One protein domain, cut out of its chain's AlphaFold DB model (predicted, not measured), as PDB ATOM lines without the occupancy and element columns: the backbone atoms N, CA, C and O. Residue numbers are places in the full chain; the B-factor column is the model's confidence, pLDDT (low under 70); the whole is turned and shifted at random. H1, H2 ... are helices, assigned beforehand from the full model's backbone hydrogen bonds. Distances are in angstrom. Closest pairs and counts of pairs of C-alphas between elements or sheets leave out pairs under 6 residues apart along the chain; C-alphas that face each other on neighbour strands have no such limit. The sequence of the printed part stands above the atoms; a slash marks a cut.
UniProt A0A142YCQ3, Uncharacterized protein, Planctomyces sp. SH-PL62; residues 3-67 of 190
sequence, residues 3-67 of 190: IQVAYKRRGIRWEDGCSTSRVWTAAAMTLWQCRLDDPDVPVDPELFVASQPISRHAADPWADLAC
ATOM      1  N   ILE A   3     170.604 150.001 136.777       92.75
ATOM      2  CA  ILE A   3     169.826 149.918 138.039       92.75
ATOM      3  C   ILE A   3     168.382 149.470 137.771       92.75
ATOM      4  O   ILE A   3     167.877 148.590 138.457       92.75
ATOM      5  N   GLN A   4     167.734 150.015 136.736       91.88
ATOM      6  CA  GLN A   4     166.372 149.622 136.360       91.88
ATOM      7  C   GLN A   4     166.294 148.134 135.988       91.88
ATOM      8  O   GLN A   4     165.376 147.435 136.412       91.88
ATOM      9  N   VAL A   5     167.255 147.636 135.201       91.44
ATOM     10  CA  VAL A   5     167.311 146.220 134.805       91.44
ATOM     11  C   VAL A   5     167.517 145.329 136.030       91.44
ATOM     12  O   VAL A   5     166.795 144.346 136.195       91.44
ATOM     13  N   ALA A   6     168.447 145.689 136.916       91.56
ATOM     14  CA  ALA A   6     168.698 144.966 138.160       91.56
ATOM     15  C   ALA A   6     167.459 144.935 139.070       91.56
ATOM     16  O   ALA A   6     167.114 143.884 139.609       91.56
ATOM     17  N   TYR A   7     166.751 146.060 139.193       89.94
ATOM     18  CA  TYR A   7     165.530 146.158 139.993       89.94
ATOM     19  C   TYR A   7     164.411 145.281 139.420       89.94
ATOM     20  O   TYR A   7     163.830 144.475 140.146       89.94
ATOM     21  N   LYS A   8     164.183 145.320 138.099       88.25
ATOM     22  CA  LYS A   8     163.205 144.445 137.421       88.25
ATOM     23  C   LYS A   8     163.515 142.955 137.610       88.25
ATOM     24  O   LYS A   8     162.606 142.163 137.853       88.25
ATOM     25  N   ARG A   9     164.796 142.562 137.584       89.50
ATOM     26  CA  ARG A   9     165.235 141.167 137.813       89.50
ATOM     27  C   ARG A   9     164.872 140.616 139.197       89.50
ATOM     28  O   ARG A   9     164.861 139.401 139.370       89.50
ATOM     29  N   ARG A  10     164.514 141.456 140.175       85.50
ATOM     30  CA  ARG A  10     164.024 141.008 141.495       85.50
ATOM     31  C   ARG A  10     162.615 140.390 141.447       85.50
ATOM     32  O   ARG A  10     162.138 139.889 142.471       85.50
ATOM     33  N   GLY A  11     161.977 140.367 140.270       71.88
ATOM     34  CA  GLY A  11     160.674 139.733 140.040       71.88
ATOM     35  C   GLY A  11     159.513 140.562 140.579       71.88
ATOM     36  O   GLY A  11     158.499 140.017 141.006       71.88
ATOM     37  N   ILE A  12     159.700 141.876 140.626       74.31
ATOM     38  CA  ILE A  12     158.737 142.823 141.163       74.31
ATOM     39  C   ILE A  12     157.769 143.204 140.051       74.31
ATOM     40  O   ILE A  12     158.187 143.707 139.006       74.31
ATOM     41  N   ARG A  13     156.476 142.977 140.287       66.62
ATOM     42  CA  ARG A  13     155.417 143.559 139.466       66.62
ATOM     43  C   ARG A  13     155.169 144.961 139.988       66.62
ATOM     44  O   ARG A  13     154.645 145.135 141.080       66.62
ATOM     45  N   TRP A  14     155.633 145.931 139.225       65.50
ATOM     46  CA  TRP A  14     155.440 147.336 139.510       65.50
ATOM     47  C   TRP A  14     154.489 147.914 138.475       65.50
ATOM     48  O   TRP A  14     154.602 147.591 137.293       65.50
ATOM     49  N   GLU A  15     153.547 148.731 138.929       62.97
ATOM     50  CA  GLU A  15     152.656 149.471 138.047       62.97
ATOM     51  C   GLU A  15     153.411 150.706 137.540       62.97
ATOM     52  O   GLU A  15     153.775 151.587 138.320       62.97
ATOM     53  N   ASP A  16     153.662 150.762 136.228       58.19
ATOM     54  CA  ASP A  16     154.461 151.787 135.525       58.19
ATOM     55  C   ASP A  16     153.925 153.244 135.673       58.19
ATOM     56  O   ASP A  16     154.426 154.176 135.043       58.19
ATOM     57  N   GLY A  17     152.905 153.486 136.508       59.22
ATOM     58  CA  GLY A  17     152.261 154.791 136.693       59.22
ATOM     59  C   GLY A  17     153.082 155.823 137.481       59.22
ATOM     60  O   GLY A  17     152.942 157.020 137.241       59.22
ATOM     61  N   CYS A  18     153.980 155.397 138.381       57.91
ATOM     62  CA  CYS A  18     154.751 156.300 139.266       57.91
ATOM     63  C   CYS A  18     156.236 156.448 138.867       57.91
ATOM     64  O   CYS A  18     157.045 157.076 139.558       57.91
ATOM     65  N   SER A  19     156.611 155.869 137.730       60.41
ATOM     66  CA  SER A  19     157.980 155.539 137.361       60.41
ATOM     67  C   SER A  19     158.590 156.399 136.269       60.41
ATOM     68  O   SER A  19     158.909 155.927 135.176       60.41
ATOM     69  N   THR A  20     158.776 157.683 136.520       75.62
ATOM     70  CA  THR A  20     159.464 158.510 135.523       75.62
ATOM     71  C   THR A  20     160.949 158.134 135.447       75.62
ATOM     72  O   THR A  20     161.532 157.669 136.429       75.62
ATOM     73  N   SER A  21     161.611 158.399 134.310       83.69
ATOM     74  CA  SER A  21     163.077 158.268 134.166       83.69
ATOM     75  C   SER A  21     163.862 158.924 135.318       83.69
ATOM     76  O   SER A  21     165.004 158.552 135.582       83.69
ATOM     77  N   ARG A  22     163.238 159.873 136.028       90.06
ATOM     78  CA  ARG A  22     163.785 160.589 137.181       90.06
ATOM     79  C   ARG A  22     164.144 159.678 138.351       90.06
ATOM     80  O   ARG A  22     165.160 159.943 138.980       90.06
ATOM     81  N   VAL A  23     163.376 158.620 138.639       91.62
ATOM     82  CA  VAL A  23     163.679 157.744 139.791       91.62
ATOM     83  C   VAL A  23     164.985 156.986 139.584       91.62
ATOM     84  O   VAL A  23     165.795 156.842 140.493       91.62
ATOM     85  N   TRP A  24     165.232 156.567 138.345       92.88
ATOM     86  CA  TRP A  24     166.445 155.868 137.957       92.88
ATOM     87  C   TRP A  24     167.652 156.802 137.998       92.88
ATOM     88  O   TRP A  24     168.680 156.447 138.572       92.88
ATOM     89  N   THR A  25     167.507 158.024 137.486       95.00
ATOM     90  CA  THR A  25     168.541 159.054 137.622       95.00
ATOM     91  C   THR A  25     168.837 159.353 139.092       95.00
ATOM     92  O   THR A  25     170.000 159.355 139.479       95.00
ATOM     93  N   ALA A  26     167.810 159.533 139.929       95.56
ATOM     94  CA  ALA A  26     167.984 159.780 141.358       95.56
ATOM     95  C   ALA A  26     168.708 158.618 142.054       95.56
ATOM     96  O   ALA A  26     169.680 158.847 142.762       95.56
ATOM     97  N   ALA A  27     168.327 157.367 141.781       95.88
ATOM     98  CA  ALA A  27     169.019 156.188 142.306       95.88
ATOM     99  C   ALA A  27     170.492 156.107 141.860       95.88
ATOM    100  O   ALA A  27     171.360 155.746 142.654       95.88
ATOM    101  N   ALA A  28     170.792 156.455 140.604       96.50
ATOM    102  CA  ALA A  28     172.166 156.504 140.103       96.50
ATOM    103  C   ALA A  28     172.987 157.592 140.807       96.50
ATOM    104  O   ALA A  28     174.124 157.332 141.201       96.50
ATOM    105  N   MET A  29     172.396 158.769 141.031       97.31
ATOM    106  CA  MET A  29     173.013 159.845 141.808       97.31
ATOM    107  C   MET A  29     173.260 159.416 143.256       97.31
ATOM    108  O   MET A  29     174.347 159.647 143.772       97.31
ATOM    109  N   THR A  30     172.314 158.721 143.891       97.00
ATOM    110  CA  THR A  30     172.476 158.171 145.246       97.00
ATOM    111  C   THR A  30     173.636 157.176 145.325       97.00
ATOM    112  O   THR A  30     174.460 157.251 146.240       97.00
ATOM    113  N   LEU A  31     173.741 156.255 144.360       97.06
ATOM    114  CA  LEU A  31     174.853 155.303 144.279       97.06
ATOM    115  C   LEU A  31     176.194 156.015 144.048       97.06
ATOM    116  O   LEU A  31     177.191 155.678 144.685       97.06
ATOM    117  N   TRP A  32     176.222 157.013 143.168       97.00
ATOM    118  CA  TRP A  32     177.422 157.809 142.931       97.00
ATOM    119  C   TRP A  32     177.833 158.609 144.172       97.00
ATOM    120  O   TRP A  32     179.003 158.611 144.544       97.00
ATOM    121  N   GLN A  33     176.874 159.205 144.881       96.06
ATOM    122  CA  GLN A  33     177.138 159.933 146.120       96.06
ATOM    123  C   GLN A  33     177.741 159.017 147.190       96.06
ATOM    124  O   GLN A  33     178.677 159.413 147.873       96.06
ATOM    125  N   CYS A  34     177.300 157.756 147.277       96.00
ATOM    126  CA  CYS A  34     177.916 156.779 148.180       96.00
ATOM    127  C   CYS A  34     179.415 156.587 147.914       96.00
ATOM    128  O   CYS A  34     180.167 156.397 148.867       96.00
ATOM    129  N   ARG A  35     179.838 156.621 146.644       95.44
ATOM    130  CA  ARG A  35     181.248 156.522 146.244       95.44
ATOM    131  C   ARG A  35     182.034 157.782 146.595       95.44
ATOM    132  O   ARG A  35     183.193 157.671 146.978       95.44
ATOM    133  N   LEU A  36     181.422 158.955 146.439       95.88
ATOM    134  CA  LEU A  36     182.041 160.226 146.825       95.88
ATOM    135  C   LEU A  36     182.241 160.308 148.342       95.88
ATOM    136  O   LEU A  36     183.312 160.703 148.792       95.88
ATOM    137  N   ASP A  37     181.243 159.880 149.116       94.94
ATOM    138  CA  ASP A  37     181.300 159.869 150.582       94.94
ATOM    139  C   ASP A  37     182.278 158.817 151.131       94.94
ATOM    140  O   ASP A  37     182.797 158.959 152.238       94.94
ATOM    141  N   ASP A  38     182.471 157.714 150.403       93.56
ATOM    142  CA  ASP A  38     183.298 156.580 150.811       93.56
ATOM    143  C   ASP A  38     183.967 155.939 149.572       93.56
ATOM    144  O   ASP A  38     183.354 155.104 148.890       93.56
ATOM    145  N   PRO A  39     185.239 156.289 149.277       90.19
ATOM    146  CA  PRO A  39     186.000 155.745 148.152       90.19
ATOM    147  C   PRO A  39     186.315 154.245 148.238       90.19
ATOM    148  O   PRO A  39     187.028 153.727 147.377       90.19
ATOM    149  N   ASP A  40     185.797 153.513 149.222       87.69
ATOM    150  CA  ASP A  40     185.888 152.050 149.266       87.69
ATOM    151  C   ASP A  40     184.597 151.380 148.801       87.69
ATOM    152  O   ASP A  40     184.577 150.185 148.502       87.69
ATOM    153  N   VAL A  41     183.513 152.144 148.678       93.00
ATOM    154  CA  VAL A  41     182.228 151.648 148.194       93.00
ATOM    155  C   VAL A  41     182.265 151.559 146.664       93.00
ATOM    156  O   VAL A  41     182.615 152.544 146.010       93.00
ATOM    157  N   PRO A  42     181.932 150.406 146.055       93.69
ATOM    158  CA  PRO A  42     181.932 150.279 144.604       93.69
ATOM    159  C   PRO A  42     180.693 150.931 143.982       93.69
ATOM    160  O   PRO A  42     179.606 150.942 144.570       93.69
ATOM    161  N   VAL A  43     180.845 151.424 142.754       95.19
ATOM    162  CA  VAL A  43     179.731 151.894 141.917       95.19
ATOM    163  C   VAL A  43     179.186 150.701 141.135       95.19
ATOM    164  O   VAL A  43     179.477 150.518 139.956       95.19
ATOM    165  N   ASP A  44     178.422 149.857 141.825       94.38
ATOM    166  CA  ASP A  44     177.827 148.641 141.267       94.38
ATOM    167  C   ASP A  44     176.289 148.714 141.360       94.38
ATOM    168  O   ASP A  44     175.722 148.568 142.448       94.38
ATOM    169  N   PRO A  45     175.596 148.973 140.234       95.31
ATOM    170  CA  PRO A  45     174.137 149.011 140.167       95.31
ATOM    171  C   PRO A  45     173.441 147.743 140.673       95.31
ATOM    172  O   PRO A  45     172.413 147.827 141.349       95.31
ATOM    173  N   GLU A  46     173.963 146.571 140.324       94.56
ATOM    174  CA  GLU A  46     173.378 145.274 140.635       94.56
ATOM    175  C   GLU A  46     173.516 144.970 142.129       94.56
ATOM    176  O   GLU A  46     172.534 144.585 142.771       94.56
ATOM    177  N   LEU A  47     174.694 145.220 142.705       94.31
ATOM    178  CA  LEU A  47     174.939 145.063 144.136       94.31
ATOM    179  C   LEU A  47     174.170 146.100 144.966       94.31
ATOM    180  O   LEU A  47     173.634 145.756 146.024       94.31
ATOM    181  N   PHE A  48     174.061 147.343 144.481       96.62
ATOM    182  CA  PHE A  48     173.255 148.389 145.115       96.62
ATOM    183  C   PHE A  48     171.803 147.947 145.259       96.62
ATOM    184  O   PHE A  48     171.281 147.931 146.373       96.62
ATOM    185  N   VAL A  49     171.180 147.500 144.164       95.25
ATOM    186  CA  VAL A  49     169.804 146.980 144.173       95.25
ATOM    187  C   VAL A  49     169.681 145.726 145.041       95.25
ATOM    188  O   VAL A  49     168.749 145.621 145.836       95.25
ATOM    189  N   ALA A  50     170.615 144.775 144.930       92.69
ATOM    190  CA  ALA A  50     170.589 143.533 145.705       92.69
ATOM    191  C   ALA A  50     170.728 143.763 147.219       92.69
ATOM    192  O   ALA A  50     170.298 142.921 148.009       92.69
ATOM    193  N   SER A  51     171.319 144.891 147.626       94.62
ATOM    194  CA  SER A  51     171.466 145.266 149.034       94.62
ATOM    195  C   SER A  51     170.185 145.813 149.669       94.62
ATOM    196  O   SER A  51     170.106 145.853 150.898       94.62
ATOM    197  N   GLN A  52     169.193 146.202 148.860       94.31
ATOM    198  CA  GLN A  52     167.967 146.817 149.356       94.31
ATOM    199  C   GLN A  52     166.923 145.764 149.772       94.31
ATOM    200  O   GLN A  52     166.754 144.740 149.095       94.31
ATOM    201  N   PRO A  53     166.166 146.006 150.856       89.25
ATOM    202  CA  PRO A  53     165.114 145.128 151.356       89.25
ATOM    203  C   PRO A  53     163.824 145.321 150.550       89.25
ATOM    204  O   PRO A  53     162.792 145.713 151.086       89.25
ATOM    205  N   ILE A  54     163.890 145.063 149.246       84.56
ATOM    206  CA  ILE A  54     162.757 145.310 148.357       84.56
ATOM    207  C   ILE A  54     161.703 144.220 148.553       84.56
ATOM    208  O   ILE A  54     161.960 143.037 148.293       84.56
ATOM    209  N   SER A  55     160.513 144.626 148.995       81.38
ATOM    210  CA  SER A  55     159.345 143.754 149.096       81.38
ATOM    211  C   SER A  55     158.657 143.632 147.742       81.38
ATOM    212  O   SER A  55     158.365 144.632 147.090       81.38
ATOM    213  N   ARG A  56     158.326 142.404 147.328       76.19
ATOM    214  CA  ARG A  56     157.599 142.163 146.069       76.19
ATOM    215  C   ARG A  56     156.168 142.706 146.077       76.19
ATOM    216  O   ARG A  56     155.617 142.916 145.005       76.19
ATOM    217  N   HIS A  57     155.581 142.903 147.257       75.19
ATOM    218  CA  HIS A  57     154.179 143.305 147.424       75.19
ATOM    219  C   HIS A  57     153.987 144.812 147.634       75.19
ATOM    220  O   HIS A  57     152.857 145.280 147.636       75.19
ATOM    221  N   ALA A  58     155.073 145.561 147.835       76.81
ATOM    222  CA  ALA A  58     155.041 146.991 148.135       76.81
ATOM    223  C   ALA A  58     156.272 147.678 147.535       76.81
ATOM    224  O   ALA A  58     157.033 148.341 148.233       76.81
ATOM    225  N   ALA A  59     156.523 147.416 146.256       81.69
ATOM    226  CA  ALA A  59     157.687 147.952 145.581       81.69
ATOM    227  C   ALA A  59     157.460 149.402 145.165       81.69
ATOM    228  O   ALA A  59     156.559 149.703 144.381       81.69
ATOM    229  N   ASP A  60     158.327 150.276 145.657       87.94
ATOM    230  CA  ASP A  60     158.373 151.677 145.277       87.94
ATOM    231  C   ASP A  60     159.838 152.071 145.068       87.94
ATOM    232  O   ASP A  60     160.560 152.307 146.037       87.94
ATOM    233  N   PRO A  61     160.308 152.181 143.813       87.19
ATOM    234  CA  PRO A  61     161.688 152.553 143.523       87.19
ATOM    235  C   PRO A  61     162.126 153.885 144.134       87.19
ATOM    236  O   PRO A  61     163.321 154.058 144.390       87.19
ATOM    237  N   TRP A  62     161.200 154.818 144.394       91.25
ATOM    238  CA  TRP A  62     161.542 156.061 145.082       91.25
ATOM    239  C   TRP A  62     161.940 155.788 146.530       91.25
ATOM    240  O   TRP A  62     163.044 156.159 146.942       91.25
ATOM    241  N   ALA A  63     161.089 155.090 147.280       89.06
ATOM    242  CA  ALA A  63     161.380 154.695 148.654       89.06
ATOM    243  C   ALA A  63     162.519 153.663 148.765       89.06
ATOM    244  O   ALA A  63     163.248 153.663 149.761       89.06
ATOM    245  N   ASP A  64     162.697 152.805 147.762       91.12
ATOM    246  CA  ASP A  64     163.651 151.694 147.799       91.12
ATOM    247  C   ASP A  64     165.070 152.089 147.378       91.12
ATOM    248  O   ASP A  64     166.034 151.527 147.895       91.12
ATOM    249  N   LEU A  65     165.221 153.012 146.421       93.25
ATOM    250  CA  LEU A  65     166.515 153.288 145.780       93.25
ATOM    251  C   LEU A  65     166.931 154.757 145.802       93.25
ATOM    252  O   LEU A  65     168.126 155.046 145.846       93.25
ATOM    253  N   ALA A  66     165.976 155.683 145.738       92.94
ATOM    254  CA  ALA A  66     166.261 157.110 145.593       92.94
ATOM    255  C   ALA A  66     166.314 157.868 146.933       92.94
ATOM    256  O   ALA A  66     166.480 159.084 146.936       92.94
ATOM    257  N   CYS A  67     166.195 157.175 148.069       92.50
ATOM    258  CA  CYS A  67     166.243 157.784 149.396       92.50
ATOM    259  C   CYS A  67     167.612 157.624 150.082       92.50
ATOM    260  O   CYS A  67     168.375 156.697 149.804       92.50
TER     261      CYS A  67
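AT A GLANCE: This is residues 3 to 67 of the 190 residues of an uncharacterized protein of Planctomyces sp. SH-PL62 (UniProt A0A142YCQ3). One long helix, H2, runs along much of the length of this domain, and three short helices pack on it, H1 at residues 24 to 28, H3 at residues 28 to 31 and H4 at residues 23 to 30, with H1 and H3 touching each other. Residues 9 to 20 form a long loop at one end that joins H1 to H2, and the link after H2 folds back to H3. The printed part has 65 residues with four named helices, H1 to H4 in chain order, and no named strand; its class is all helix. It is compact, with a radius of gyration of the C-alphas of 11.6 A, yet elongated, spanning 35 by 20 by 17 A.

IN THESE COORDINATES: H1, residues 3 to 8, begins at C-alpha 3 (169.826, 149.918, 138.039) and is 8.6 A long. H2, residues 21 to 37, measures 24.6 A and ends at C-alpha 37 (181.300, 159.869, 150.582). H3, residues 45 to 50, is 8.6 A long. H4, residues 61 to 65, is 5.4 A long and ends at C-alpha 65 (166.515, 153.288, 145.780).

HOW THE PARTS SIT: H1 touches H3, with closest C-alphas Ile 3 and Pro 45 at 4.9 A, the same way at a steep tilt of 40 degrees. H1 touches residues 24 to 28 of H2, closest at the C-alphas of Gln 4 and Trp 24, 6.4 A, opposite ways at a steep tilt of 57 degrees. H3 only just touches H2, with 3 pairs of C-alphas within 8 A, about perpendicular at 88 degrees; the closest C-alphas, Leu 31 and Phe 48, are 7.1 A apart. H4 touches residues 23 to 30 of H2, closest at the C-alphas of Ala 27 and Leu 65, 5.2 A. In H1, H2, H3 and H4 every O i to N i+4 pair is within hydrogen-bond range.

THE WHOLE: The C-alphas farthest apart, Gly 17 and Asp 40, are 36.0 A apart. The printed part has no cut, and the link from H1 to H2 is long. Mean pLDDT of the printed part is 87.3; residues 13 to 19 are under 70.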